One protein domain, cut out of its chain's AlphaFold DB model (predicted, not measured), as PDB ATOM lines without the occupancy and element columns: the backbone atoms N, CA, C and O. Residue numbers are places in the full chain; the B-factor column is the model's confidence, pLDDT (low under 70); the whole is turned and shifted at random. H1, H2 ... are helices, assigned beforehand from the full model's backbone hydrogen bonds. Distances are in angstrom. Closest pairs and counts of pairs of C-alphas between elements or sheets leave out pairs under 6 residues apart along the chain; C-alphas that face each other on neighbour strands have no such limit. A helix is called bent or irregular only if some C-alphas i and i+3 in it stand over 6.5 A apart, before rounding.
ATOM      1  N   ASN A   2     182.540 114.085 112.873       52.03
ATOM      2  CA  ASN A   2     182.988 114.489 114.230       52.03
ATOM      3  C   ASN A   2     183.095 116.007 114.508       52.03
ATOM      4  O   ASN A   2     183.074 116.405 115.663       52.03
ATOM      5  N   LYS A   3     183.201 116.879 113.493       47.38
ATOM      6  CA  LYS A   3     183.312 118.340 113.714       47.38
ATOM      7  C   LYS A   3     181.973 119.038 113.982       47.38
ATOM      8  O   LYS A   3     181.963 120.093 114.600       47.38
ATOM      9  N   PHE A   4     180.865 118.462 113.515       45.06
ATOM     10  CA  PHE A   4     179.534 119.062 113.653       45.06
ATOM     11  C   PHE A   4     178.958 118.839 115.059       45.06
ATOM     12  O   PHE A   4     178.366 119.752 115.621       45.06
ATOM     13  N   ASN A   5     179.213 117.673 115.664       40.94
ATOM     14  CA  ASN A   5     178.769 117.372 117.030       40.94
ATOM     15  C   ASN A   5     179.505 118.211 118.088       40.94
ATOM     16  O   ASN A   5     178.862 118.763 118.972       40.94
ATOM     17  N   ASN A   6     180.818 118.418 117.935       47.97
ATOM     18  CA  ASN A   6     181.598 119.240 118.873       47.97
ATOM     19  C   ASN A   6     181.218 120.734 118.839       47.97
ATOM     20  O   ASN A   6     181.482 121.457 119.796       47.97
ATOM     21  N   PHE A   7     180.615 121.218 117.746       54.41
ATOM     22  CA  PHE A   7     180.168 122.607 117.635       54.41
ATOM     23  C   PHE A   7     178.944 122.871 118.522       54.41
ATOM     24  O   PHE A   7     178.940 123.839 119.278       54.41
ATOM     25  N   PHE A   8     177.954 121.971 118.512       51.47
ATOM     26  CA  PHE A   8     176.756 122.084 119.352       51.47
ATOM     27  C   PHE A   8     177.036 121.915 120.850       51.47
ATOM     28  O   PHE A   8     176.334 122.515 121.657       51.47
ATOM     29  N   GLU A   9     178.078 121.173 121.230       52.16
ATOM     30  CA  GLU A   9     178.502 121.045 122.635       52.16
ATOM     31  C   GLU A   9     179.222 122.296 123.173       52.16
ATOM     32  O   GLU A   9     179.240 122.526 124.379       52.16
ATOM     33  N   SER A  10     179.796 123.124 122.290       59.19
ATOM     34  CA  SER A  10     180.531 124.346 122.661       59.19
ATOM     35  C   SER A  10     179.676 125.618 122.708       59.19
ATOM     36  O   SER A  10     180.132 126.646 123.207       59.19
ATOM     37  N   ILE A  11     178.448 125.559 122.189       63.34
ATOM     38  CA  ILE A  11     177.528 126.696 122.136       63.34
ATOM     39  C   ILE A  11     176.887 126.888 123.507       63.34
ATOM     40  O   ILE A  11     176.114 126.057 123.985       63.34
ATOM     41  N   THR A  12     177.180 128.019 124.142       71.31
ATOM     42  CA  THR A  12     176.534 128.398 125.397       71.31
ATOM     43  C   THR A  12     175.182 129.062 125.131       71.31
ATOM     44  O   THR A  12     174.920 129.596 124.053       71.31
ATOM     45  N   PHE A  13     174.306 129.104 126.140       68.38
ATOM     46  CA  PHE A  13     173.016 129.805 126.047       68.38
ATOM     47  C   PHE A  13     173.161 131.282 125.619       68.38
ATOM     48  O   PHE A  13     172.294 131.820 124.930       68.38
ATOM     49  N   LYS A  14     174.284 131.928 125.973       69.00
ATOM     50  CA  LYS A  14     174.604 133.299 125.545       69.00
ATOM     51  C   LYS A  14     174.863 133.389 124.040       69.00
ATOM     52  O   LYS A  14     174.398 134.336 123.414       69.00
ATOM     53  N   ASP A  15     175.540 132.398 123.464       74.38
ATOM     54  CA  ASP A  15     175.827 132.347 122.026       74.38
ATOM     55  C   ASP A  15     174.539 132.140 121.217       74.38
ATOM     56  O   ASP A  15     174.333 132.796 120.196       74.38
ATOM     57  N   VAL A  16     173.611 131.314 121.719       74.38
ATOM     58  CA  VAL A  16     172.276 131.128 121.116       74.38
ATOM     59  C   VAL A  16     171.479 132.433 121.110       74.38
ATOM     60  O   VAL A  16     170.914 132.805 120.083       74.38
ATOM     61  N   LEU A  17     171.462 133.157 122.234       73.00
ATOM     62  CA  LEU A  17     170.804 134.465 122.343       73.00
ATOM     63  C   LEU A  17     171.410 135.498 121.387       73.00
ATOM     64  O   LEU A  17     170.675 136.245 120.742       73.00
ATOM     65  N   PHE A  18     172.739 135.525 121.272       74.56
ATOM     66  CA  PHE A  18     173.445 136.452 120.392       74.56
ATOM     67  C   PHE A  18     173.159 136.171 118.909       74.56
ATOM     68  O   PHE A  18     172.846 137.091 118.153       74.56
ATOM     69  N   ILE A  19     173.180 134.898 118.500       80.94
ATOM     70  CA  ILE A  19     172.821 134.480 117.137       80.94
ATOM     71  C   ILE A  19     171.355 134.823 116.839       80.94
ATOM     72  O   ILE A  19     171.058 135.378 115.780       80.94
ATOM     73  N   PHE A  20     170.441 134.552 117.773       77.44
ATOM     74  CA  PHE A  20     169.022 134.871 117.617       77.44
ATOM     75  C   PHE A  20     168.781 136.379 117.449       77.44
ATOM     76  O   PHE A  20     167.993 136.788 116.592       77.44
ATOM     77  N   LEU A  21     169.493 137.216 118.212       80.31
ATOM     78  CA  LEU A  21     169.429 138.674 118.094       80.31
ATOM     79  C   LEU A  21     169.881 139.148 116.705       80.31
ATOM     80  O   LEU A  21     169.173 139.925 116.066       80.31
ATOM     81  N   ILE A  22     171.023 138.652 116.214       84.69
ATOM     82  CA  ILE A  22     171.544 139.004 114.884       84.69
ATOM     83  C   ILE A  22     170.547 138.605 113.791       84.69
ATOM     84  O   ILE A  22     170.221 139.421 112.929       84.69
ATOM     85  N   LEU A  23     170.023 137.379 113.844       83.12
ATOM     86  CA  LEU A  23     169.041 136.896 112.872       83.12
ATOM     87  C   LEU A  23     167.742 137.710 112.909       83.12
ATOM     88  O   LEU A  23     167.188 138.012 111.855       83.12
ATOM     89  N   SER A  24     167.293 138.124 114.097       75.69
ATOM     90  CA  SER A  24     166.108 138.973 114.261       75.69
ATOM     91  C   SER A  24     166.308 140.358 113.642       75.69
ATOM     92  O   SER A  24     165.416 140.861 112.962       75.69
ATOM     93  N   ILE A  25     167.494 140.957 113.806       82.56
ATOM     94  CA  ILE A  25     167.845 142.239 113.177       82.56
ATOM     95  C   ILE A  25     167.902 142.093 111.652       82.56
ATOM     96  O   ILE A  25     167.307 142.903 110.944       82.56
ATOM     97  N   ILE A  26     168.564 141.053 111.134       86.44
ATOM     98  CA  ILE A  26     168.645 140.791 109.686       86.44
ATOM     99  C   ILE A  26     167.243 140.598 109.095       86.44
ATOM    100  O   ILE A  26     166.929 141.163 108.047       86.44
ATOM    101  N   PHE A  27     166.382 139.844 109.779       80.00
ATOM    102  CA  PHE A  27     164.999 139.623 109.370       80.00
ATOM    103  C   PHE A  27     164.181 140.922 109.358       80.00
ATOM    104  O   PHE A  27     163.453 141.174 108.399       80.00
ATOM    105  N   LEU A  28     164.332 141.777 110.374       76.88
ATOM    106  CA  LEU A  28     163.680 143.088 110.420       76.88
ATOM    107  C   LEU A  28     164.147 143.994 109.278       76.88
ATOM    108  O   LEU A  28     163.314 144.592 108.600       76.88
ATOM    109  N   VAL A  29     165.456 144.055 109.017       82.81
ATOM    110  CA  VAL A  29     166.028 144.823 107.898       82.81
ATOM    111  C   VAL A  29     165.501 144.310 106.555       82.81
ATOM    112  O   VAL A  29     165.121 145.107 105.698       82.81
ATOM    113  N   TYR A  30     165.411 142.988 106.383       82.88
ATOM    114  CA  TYR A  30     164.820 142.377 105.192       82.88
ATOM    115  C   TYR A  30     163.342 142.751 105.025       82.88
ATOM    116  O   TYR A  30     162.918 143.104 103.924       82.88
ATOM    117  N   CYS A  31     162.564 142.716 106.110       75.88
ATOM    118  CA  CYS A  31     161.158 143.104 106.070       75.88
ATOM    119  C   CYS A  31     160.999 144.581 105.691       75.88
ATOM    120  O   CYS A  31     160.232 144.882 104.778       75.88
ATOM    121  N   PHE A  32     161.793 145.476 106.291       77.50
ATOM    122  CA  PHE A  32     161.794 146.903 105.957       77.50
ATOM    123  C   PHE A  32     162.095 147.155 104.481       77.50
ATOM    124  O   PHE A  32     161.427 147.973 103.850       77.50
ATOM    125  N   TYR A  33     163.085 146.450 103.930       79.56
ATOM    126  CA  TYR A  33     163.481 146.598 102.533       79.56
ATOM    127  C   TYR A  33     162.413 146.089 101.558       79.56
ATOM    128  O   TYR A  33     162.211 146.681 100.501       79.56
ATOM    129  N   LYS A  34     161.723 144.994 101.900       81.06
ATOM    130  CA  LYS A  34     160.804 144.305 100.986       81.06
ATOM    131  C   LYS A  34     159.351 144.774 101.074       81.06
ATOM    132  O   LYS A  34     158.686 144.835 100.046       81.06
ATOM    133  N   TYR A  35     158.871 145.073 102.277       77.94
ATOM    134  CA  TYR A  35     157.460 145.357 102.574       77.94
ATOM    135  C   TYR A  35     157.234 146.822 103.002       77.94
ATOM    136  O   TYR A  35     156.113 147.275 103.219       77.94
ATOM    137  N   GLY A  36     158.304 147.615 103.122       74.75
ATOM    138  CA  GLY A  36     158.213 149.002 103.568       74.75
ATOM    139  C   GLY A  36     157.857 149.135 105.053       74.75
ATOM    140  O   GLY A  36     157.736 148.165 105.803       74.75
ATOM    141  N   THR A  37     157.735 150.377 105.521       73.31
ATOM    142  CA  THR A  37     157.701 150.691 106.960       73.31
ATOM    143  C   THR A  37     156.398 150.297 107.661       73.31
ATOM    144  O   THR A  37     156.441 149.921 108.830       73.31
ATOM    145  N   LYS A  38     155.250 150.356 106.970       74.31
ATOM    146  CA  LYS A  38     153.932 150.048 107.558       74.31
ATOM    147  C   LYS A  38     153.729 148.550 107.789       74.31
ATOM    148  O   LYS A  38     153.468 148.142 108.914       74.31
ATOM    149  N   GLU A  39     153.932 147.732 106.761       75.62
ATOM    150  CA  GLU A  39     153.746 146.275 106.839       75.62
ATOM    151  C   GLU A  39     154.782 145.629 107.778       75.62
ATOM    152  O   GLU A  39     154.464 144.724 108.547       75.62
ATOM    153  N   THR A  40     156.011 146.157 107.816       70.44
ATOM    154  CA  THR A  40     157.041 145.702 108.769       70.44
ATOM    155  C   THR A  40     156.666 145.999 110.220       70.44
ATOM    156  O   THR A  40     156.964 145.191 111.103       70.44
ATOM    157  N   ALA A  41     155.999 147.126 110.491       72.44
ATOM    158  CA  ALA A  41     155.525 147.454 111.832       72.44
ATOM    159  C   ALA A  41     154.430 146.481 112.300       72.44
ATOM    160  O   ALA A  41     154.489 146.013 113.435       72.44
ATOM    161  N   GLU A  42     153.493 146.108 111.424       75.19
ATOM    162  CA  GLU A  42     152.431 145.134 111.725       75.19
ATOM    163  C   GLU A  42     152.986 143.721 111.963       75.19
ATOM    164  O   GLU A  42     152.609 143.051 112.933       75.19
ATOM    165  N   ILE A  43     153.942 143.284 111.134       75.19
ATOM    166  CA  ILE A  43     154.644 142.001 111.298       75.19
ATOM    167  C   ILE A  43     155.418 141.982 112.624       75.19
ATOM    168  O   ILE A  43     155.339 141.011 113.380       75.19
ATOM    169  N   SER A  44     156.125 143.068 112.944       69.69
ATOM    170  CA  SER A  44     156.908 143.185 114.182       69.69
ATOM    171  C   SER A  44     156.024 143.223 115.426       69.69
ATOM    172  O   SER A  44     156.349 142.583 116.423       69.69
ATOM    173  N   GLN A  45     154.891 143.931 115.377       72.00
ATOM    174  CA  GLN A  45     153.915 143.952 116.468       72.00
ATOM    175  C   GLN A  45     153.309 142.565 116.697       72.00
ATOM    176  O   GLN A  45     153.259 142.104 117.835       72.00
ATOM    177  N   SER A  46     152.920 141.864 115.629       73.75
ATOM    178  CA  SER A  46     152.340 140.519 115.723       73.75
ATOM    179  C   SER A  46     153.338 139.500 116.284       73.75
ATOM    180  O   SER A  46     152.997 138.719 117.175       73.75
ATOM    181  N   LEU A  47     154.597 139.547 115.832       72.56
ATOM    182  CA  LEU A  47     155.682 138.727 116.379       72.56
ATOM    183  C   LEU A  47     155.998 139.088 117.834       72.56
ATOM    184  O   LEU A  47     156.200 138.195 118.653       72.56
ATOM    185  N   GLY A  48     155.995 140.378 118.177       70.00
ATOM    186  CA  GLY A  48     156.198 140.859 119.543       70.00
ATOM    187  C   GLY A  48     155.113 140.377 120.507       70.00
ATOM    188  O   GLY A  48     155.430 139.929 121.606       70.00
ATOM    189  N   ILE A  49     153.845 140.387 120.086       69.56
ATOM    190  CA  ILE A  49     152.715 139.854 120.866       69.56
ATOM    191  C   ILE A  49     152.820 138.326 121.000       69.56
ATOM    192  O   ILE A  49     152.637 137.784 122.094       69.56
ATOM    193  N   GLY A  50     153.158 137.619 119.917       70.12
ATOM    194  CA  GLY A  50     153.344 136.164 119.931       70.12
ATOM    195  C   GLY A  50     154.485 135.716 120.849       70.12
ATOM    196  O   GLY A  50     154.319 134.814 121.665       70.12
ATOM    197  N   LEU A  51     155.632 136.393 120.786       73.38
ATOM    198  CA  LEU A  51     156.762 136.121 121.674       73.38
ATOM    199  C   LEU A  51     156.457 136.542 123.115       73.38
ATOM    200  O   LEU A  51     156.731 135.782 124.040       73.38
ATOM    201  N   GLY A  52     155.844 137.708 123.324       65.88
ATOM    202  CA  GLY A  52     155.467 138.194 124.652       65.88
ATOM    203  C   GLY A  52     154.494 137.259 125.373       65.88
ATOM    204  O   GLY A  52     154.672 136.986 126.558       65.88
ATOM    205  N   SER A  53     153.511 136.707 124.659       66.88
ATOM    206  CA  SER A  53     152.575 135.716 125.208       66.88
ATOM    207  C   SER A  53     153.240 134.368 125.504       66.88
ATOM    208  O   SER A  53     152.959 133.778 126.545       66.88
ATOM    209  N   LEU A  54     154.180 133.915 124.667       66.88
ATOM    210  CA  LEU A  54     154.997 132.726 124.939       66.88
ATOM    211  C   LEU A  54     155.873 132.900 126.186       66.88
ATOM    212  O   LEU A  54     155.857 132.044 127.069       66.88
ATOM    213  N   PHE A  55     156.605 134.011 126.299       70.56
ATOM    214  CA  PHE A  55     157.438 134.287 127.473       70.56
ATOM    215  C   PHE A  55     156.601 134.510 128.737       70.56
ATOM    216  O   PHE A  55     156.959 133.999 129.796       70.56
ATOM    217  N   GLY A  56     155.462 135.199 128.629       64.44
ATOM    218  CA  GLY A  56     154.509 135.358 129.730       64.44
ATOM    219  C   GLY A  56     153.917 134.023 130.188       64.44
ATOM    220  O   GLY A  56     153.858 133.754 131.386       64.44
ATOM    221  N   GLY A  57     153.552 133.146 129.247       67.38
ATOM    222  CA  GLY A  57     153.072 131.794 129.536       67.38
ATOM    223  C   GLY A  57     154.137 130.917 130.196       67.38
ATOM    224  O   GLY A  57     153.844 130.230 131.173       67.38
ATOM    225  N   LEU A  58     155.385 130.981 129.724       67.19
ATOM    226  CA  LEU A  58     156.510 130.257 130.323       67.19
ATOM    227  C   LEU A  58     156.835 130.762 131.733       67.19
ATOM    228  O   LEU A  58     157.033 129.946 132.630       67.19
ATOM    229  N   ALA A  59     156.845 132.077 131.952       65.94
ATOM    230  CA  ALA A  59     157.057 132.664 133.275       65.94
ATOM    231  C   ALA A  59     155.917 132.321 134.253       65.94
ATOM    232  O   ALA A  59     156.162 132.029 135.423       65.94
ATOM    233  N   GLY A  60     154.669 132.300 133.775       65.88
ATOM    234  CA  GLY A  60     153.525 131.844 134.565       65.88
ATOM    235  C   GLY A  60     153.622 130.360 134.929       65.88
ATOM    236  O   GLY A  60     153.358 129.984 136.070       65.88
ATOM    237  N   LEU A  61     154.058 129.517 133.989       67.00
ATOM    238  CA  LEU A  61     154.225 128.080 134.209       67.00
ATOM    239  C   LEU A  61     155.344 127.774 135.210       67.00
ATOM    240  O   LEU A  61     155.164 126.917 136.072       67.00
ATOM    241  N   THR A  62     156.485 128.463 135.132       68.75
ATOM    242  CA  THR A  62     157.582 128.269 136.093       68.75
ATOM    243  C   THR A  62     157.178 128.704 137.495       68.75
ATOM    244  O   THR A  62     157.419 127.959 138.444       68.75
ATOM    245  N   ALA A  63     156.491 129.842 137.629       65.69
ATOM    246  CA  ALA A  63     155.942 130.291 138.905       65.69
ATOM    247  C   ALA A  63     154.919 129.292 139.474       65.69
ATOM    248  O   ALA A  63     154.961 128.974 140.662       65.69
ATOM    249  N   PHE A  64     154.043 128.742 138.628       67.31
ATOM    250  CA  PHE A  64     153.065 127.731 139.032       67.31
ATOM    251  C   PHE A  64     153.725 126.423 139.486       67.31
ATOM    252  O   PHE A  64     153.357 125.874 140.524       67.31
ATOM    253  N   LEU A  65     154.715 125.922 138.742       71.81
ATOM    254  CA  LEU A  65     155.440 124.701 139.100       71.81
ATOM    255  C   LEU A  65     156.236 124.864 140.397       71.81
ATOM    256  O   LEU A  65     156.270 123.940 141.210       71.81
ATOM    257  N   ASP A  66     156.849 126.028 140.606       75.81
ATOM    258  CA  ASP A  66     157.575 126.333 141.836       75.81
ATOM    259  C   ASP A  66     156.626 126.457 143.041       75.81
ATOM    260  O   ASP A  66     156.884 125.890 144.105       75.81
ATOM    261  N   TRP A  67     155.472 127.105 142.862       74.44
ATOM    262  CA  TRP A  67     154.413 127.161 143.872       74.44
ATOM    263  C   TRP A  67     153.879 125.764 144.229       74.44
ATOM    264  O   TRP A  67     153.830 125.392 145.403       74.44
ATOM    265  N   PHE A  68     153.577 124.938 143.227       75.50
ATOM    266  CA  PHE A  68     153.096 123.569 143.428       75.50
ATOM    267  C   PHE A  68     154.161 122.661 144.067       75.50
ATOM    268  O   PHE A  68     153.861 121.785 144.884       75.50
ATOM    269  N   GLY A  69     155.434 122.877 143.724       78.00
ATOM    270  CA  GLY A  69     156.571 122.205 144.344       78.00
ATOM    271  C   GLY A  69     156.709 122.547 145.828       78.00
ATOM    272  O   GLY A  69     156.921 121.646 146.645       78.00
ATOM    273  N   ARG A  70     156.550 123.828 146.188       79.94
ATOM    274  CA  ARG A  70     156.532 124.301 147.582       79.94
ATOM    275  C   ARG A  70     155.372 123.702 148.373       79.94
ATOM    276  O   ARG A  70     155.595 123.168 149.459       79.94
ATOM    277  N   GLU A  71     154.175 123.678 147.795       79.81
ATOM    278  CA  GLU A  71     152.992 123.100 148.436       79.81
ATOM    279  C   GLU A  71     153.169 121.606 148.744       79.81
ATOM    280  O   GLU A  71     152.965 121.172 149.880       79.81
ATOM    281  N   LYS A  72     153.662 120.821 147.776       84.12
ATOM    282  CA  LYS A  72     153.950 119.393 147.984       84.12
ATOM    283  C   LYS A  72     155.015 119.141 149.048       84.12
ATOM    284  O   LYS A  72     154.911 118.161 149.789       84.12
ATOM    285  N   LYS A  73     156.053 119.984 149.117       85.44
ATOM    286  CA  LYS A  73     157.086 119.889 150.163       85.44
ATOM    287  C   LYS A  73     156.481 120.128 151.542       85.44
ATOM    288  O   LYS A  73     156.719 119.328 152.444       85.44
ATOM    289  N   ALA A  74     155.663 121.168 151.676       85.94
ATOM    290  CA  ALA A  74     155.009 121.514 152.930       85.94
ATOM    291  C   ALA A  74     154.047 120.403 153.397       85.94
ATOM    292  O   ALA A  74     154.072 120.000 154.558       85.94
ATOM    293  N   GLU A  75     153.251 119.835 152.487       86.62
ATOM    294  CA  GLU A  75     152.350 118.719 152.808       86.62
ATOM    295  C   GLU A  75     153.088 117.462 153.248       86.62
ATOM    296  O   GLU A  75     152.689 116.823 154.224       86.62
ATOM    297  N   ARG A  76     154.169 117.106 152.546       90.06
ATOM    298  CA  ARG A  76     154.987 115.949 152.912       90.06
ATOM    299  C   ARG A  76     155.600 116.136 154.298       90.06
ATOM    300  O   ARG A  76     155.472 115.240 155.124       90.06
ATOM    301  N   TYR A  77     156.174 117.308 154.556       92.00
ATOM    302  CA  TYR A  77     156.763 117.659 155.844       92.00
ATOM    303  C   TYR A  77     155.754 117.531 156.998       92.00
ATOM    304  O   TYR A  77     156.005 116.816 157.967       92.00
TER     305      TYR A  77
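What this domain is: This is residues 2 to 77 of the 160 residues of an uncharacterized protein of Candidatus Yanofskybacteria bacterium RIFCSPLOWO2_02_FULL_45_10 (UniProt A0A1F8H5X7). One long helix, H2, is sharply bent into a narrow, open V of two unequal arms that meet at residues 34 to 37; the short helix H1 sits beyond the free end of the shorter arm, H2a, away from the longer arm, H2b. H2b makes the longest axis. The printed part has 76 residues with two named helices, H1 then H2, and no named strand; the class is all helix. The whole is extended, with a radius of gyration of the C-alphas of 19.6 A, and its outline is flat, with spans of 61 by 42 by 15 A.

Where its parts are: H1 is residues 2 to 10, from C-alpha 2 at (182.988, 114.489, 114.230). H2, residues 13 to 77, was assigned as one helix by its hydrogen bonds but is bent: C-alphas 34 and 37 are 9.3 A apart. Its arm H2a, residues 13 to 34, is 31.4 A long and ends at C-alpha 34 at (160.804, 144.305, 100.986). Its arm H2b, residues 37 to 77, is 59.0 A long and ends at C-alpha 77 at (156.763, 117.659, 155.844).

How they stand to each other: A tight link of 2 residues joins H1 to H2. H1 is apart from H2a and from H2b. H2a and H2b touch, with residues 28 to 32 and 40 to 44 alone; their closest C-alphas, those of Cys 31 and Thr 40, are 5.6 A apart. The arms run opposite ways at a shallow tilt of 26 degrees. In H2a and H2b every O i to N i+4 pair is within hydrogen-bond range; in H1 2 of 5 are, beside 3 of 6 O i to N i+3 pairs.

The domain as a whole: The two C-alphas farthest apart, those of Lys 34 and Tyr 77, are 61.1 A apart. Residues 2 to 27 and 45 to 77 stand free. The printed part has no cut and no long link. The mean pLDDT of the printed part is 72.1; 26 residues are under 70, among them residues 2 to 11 and 56 to 64.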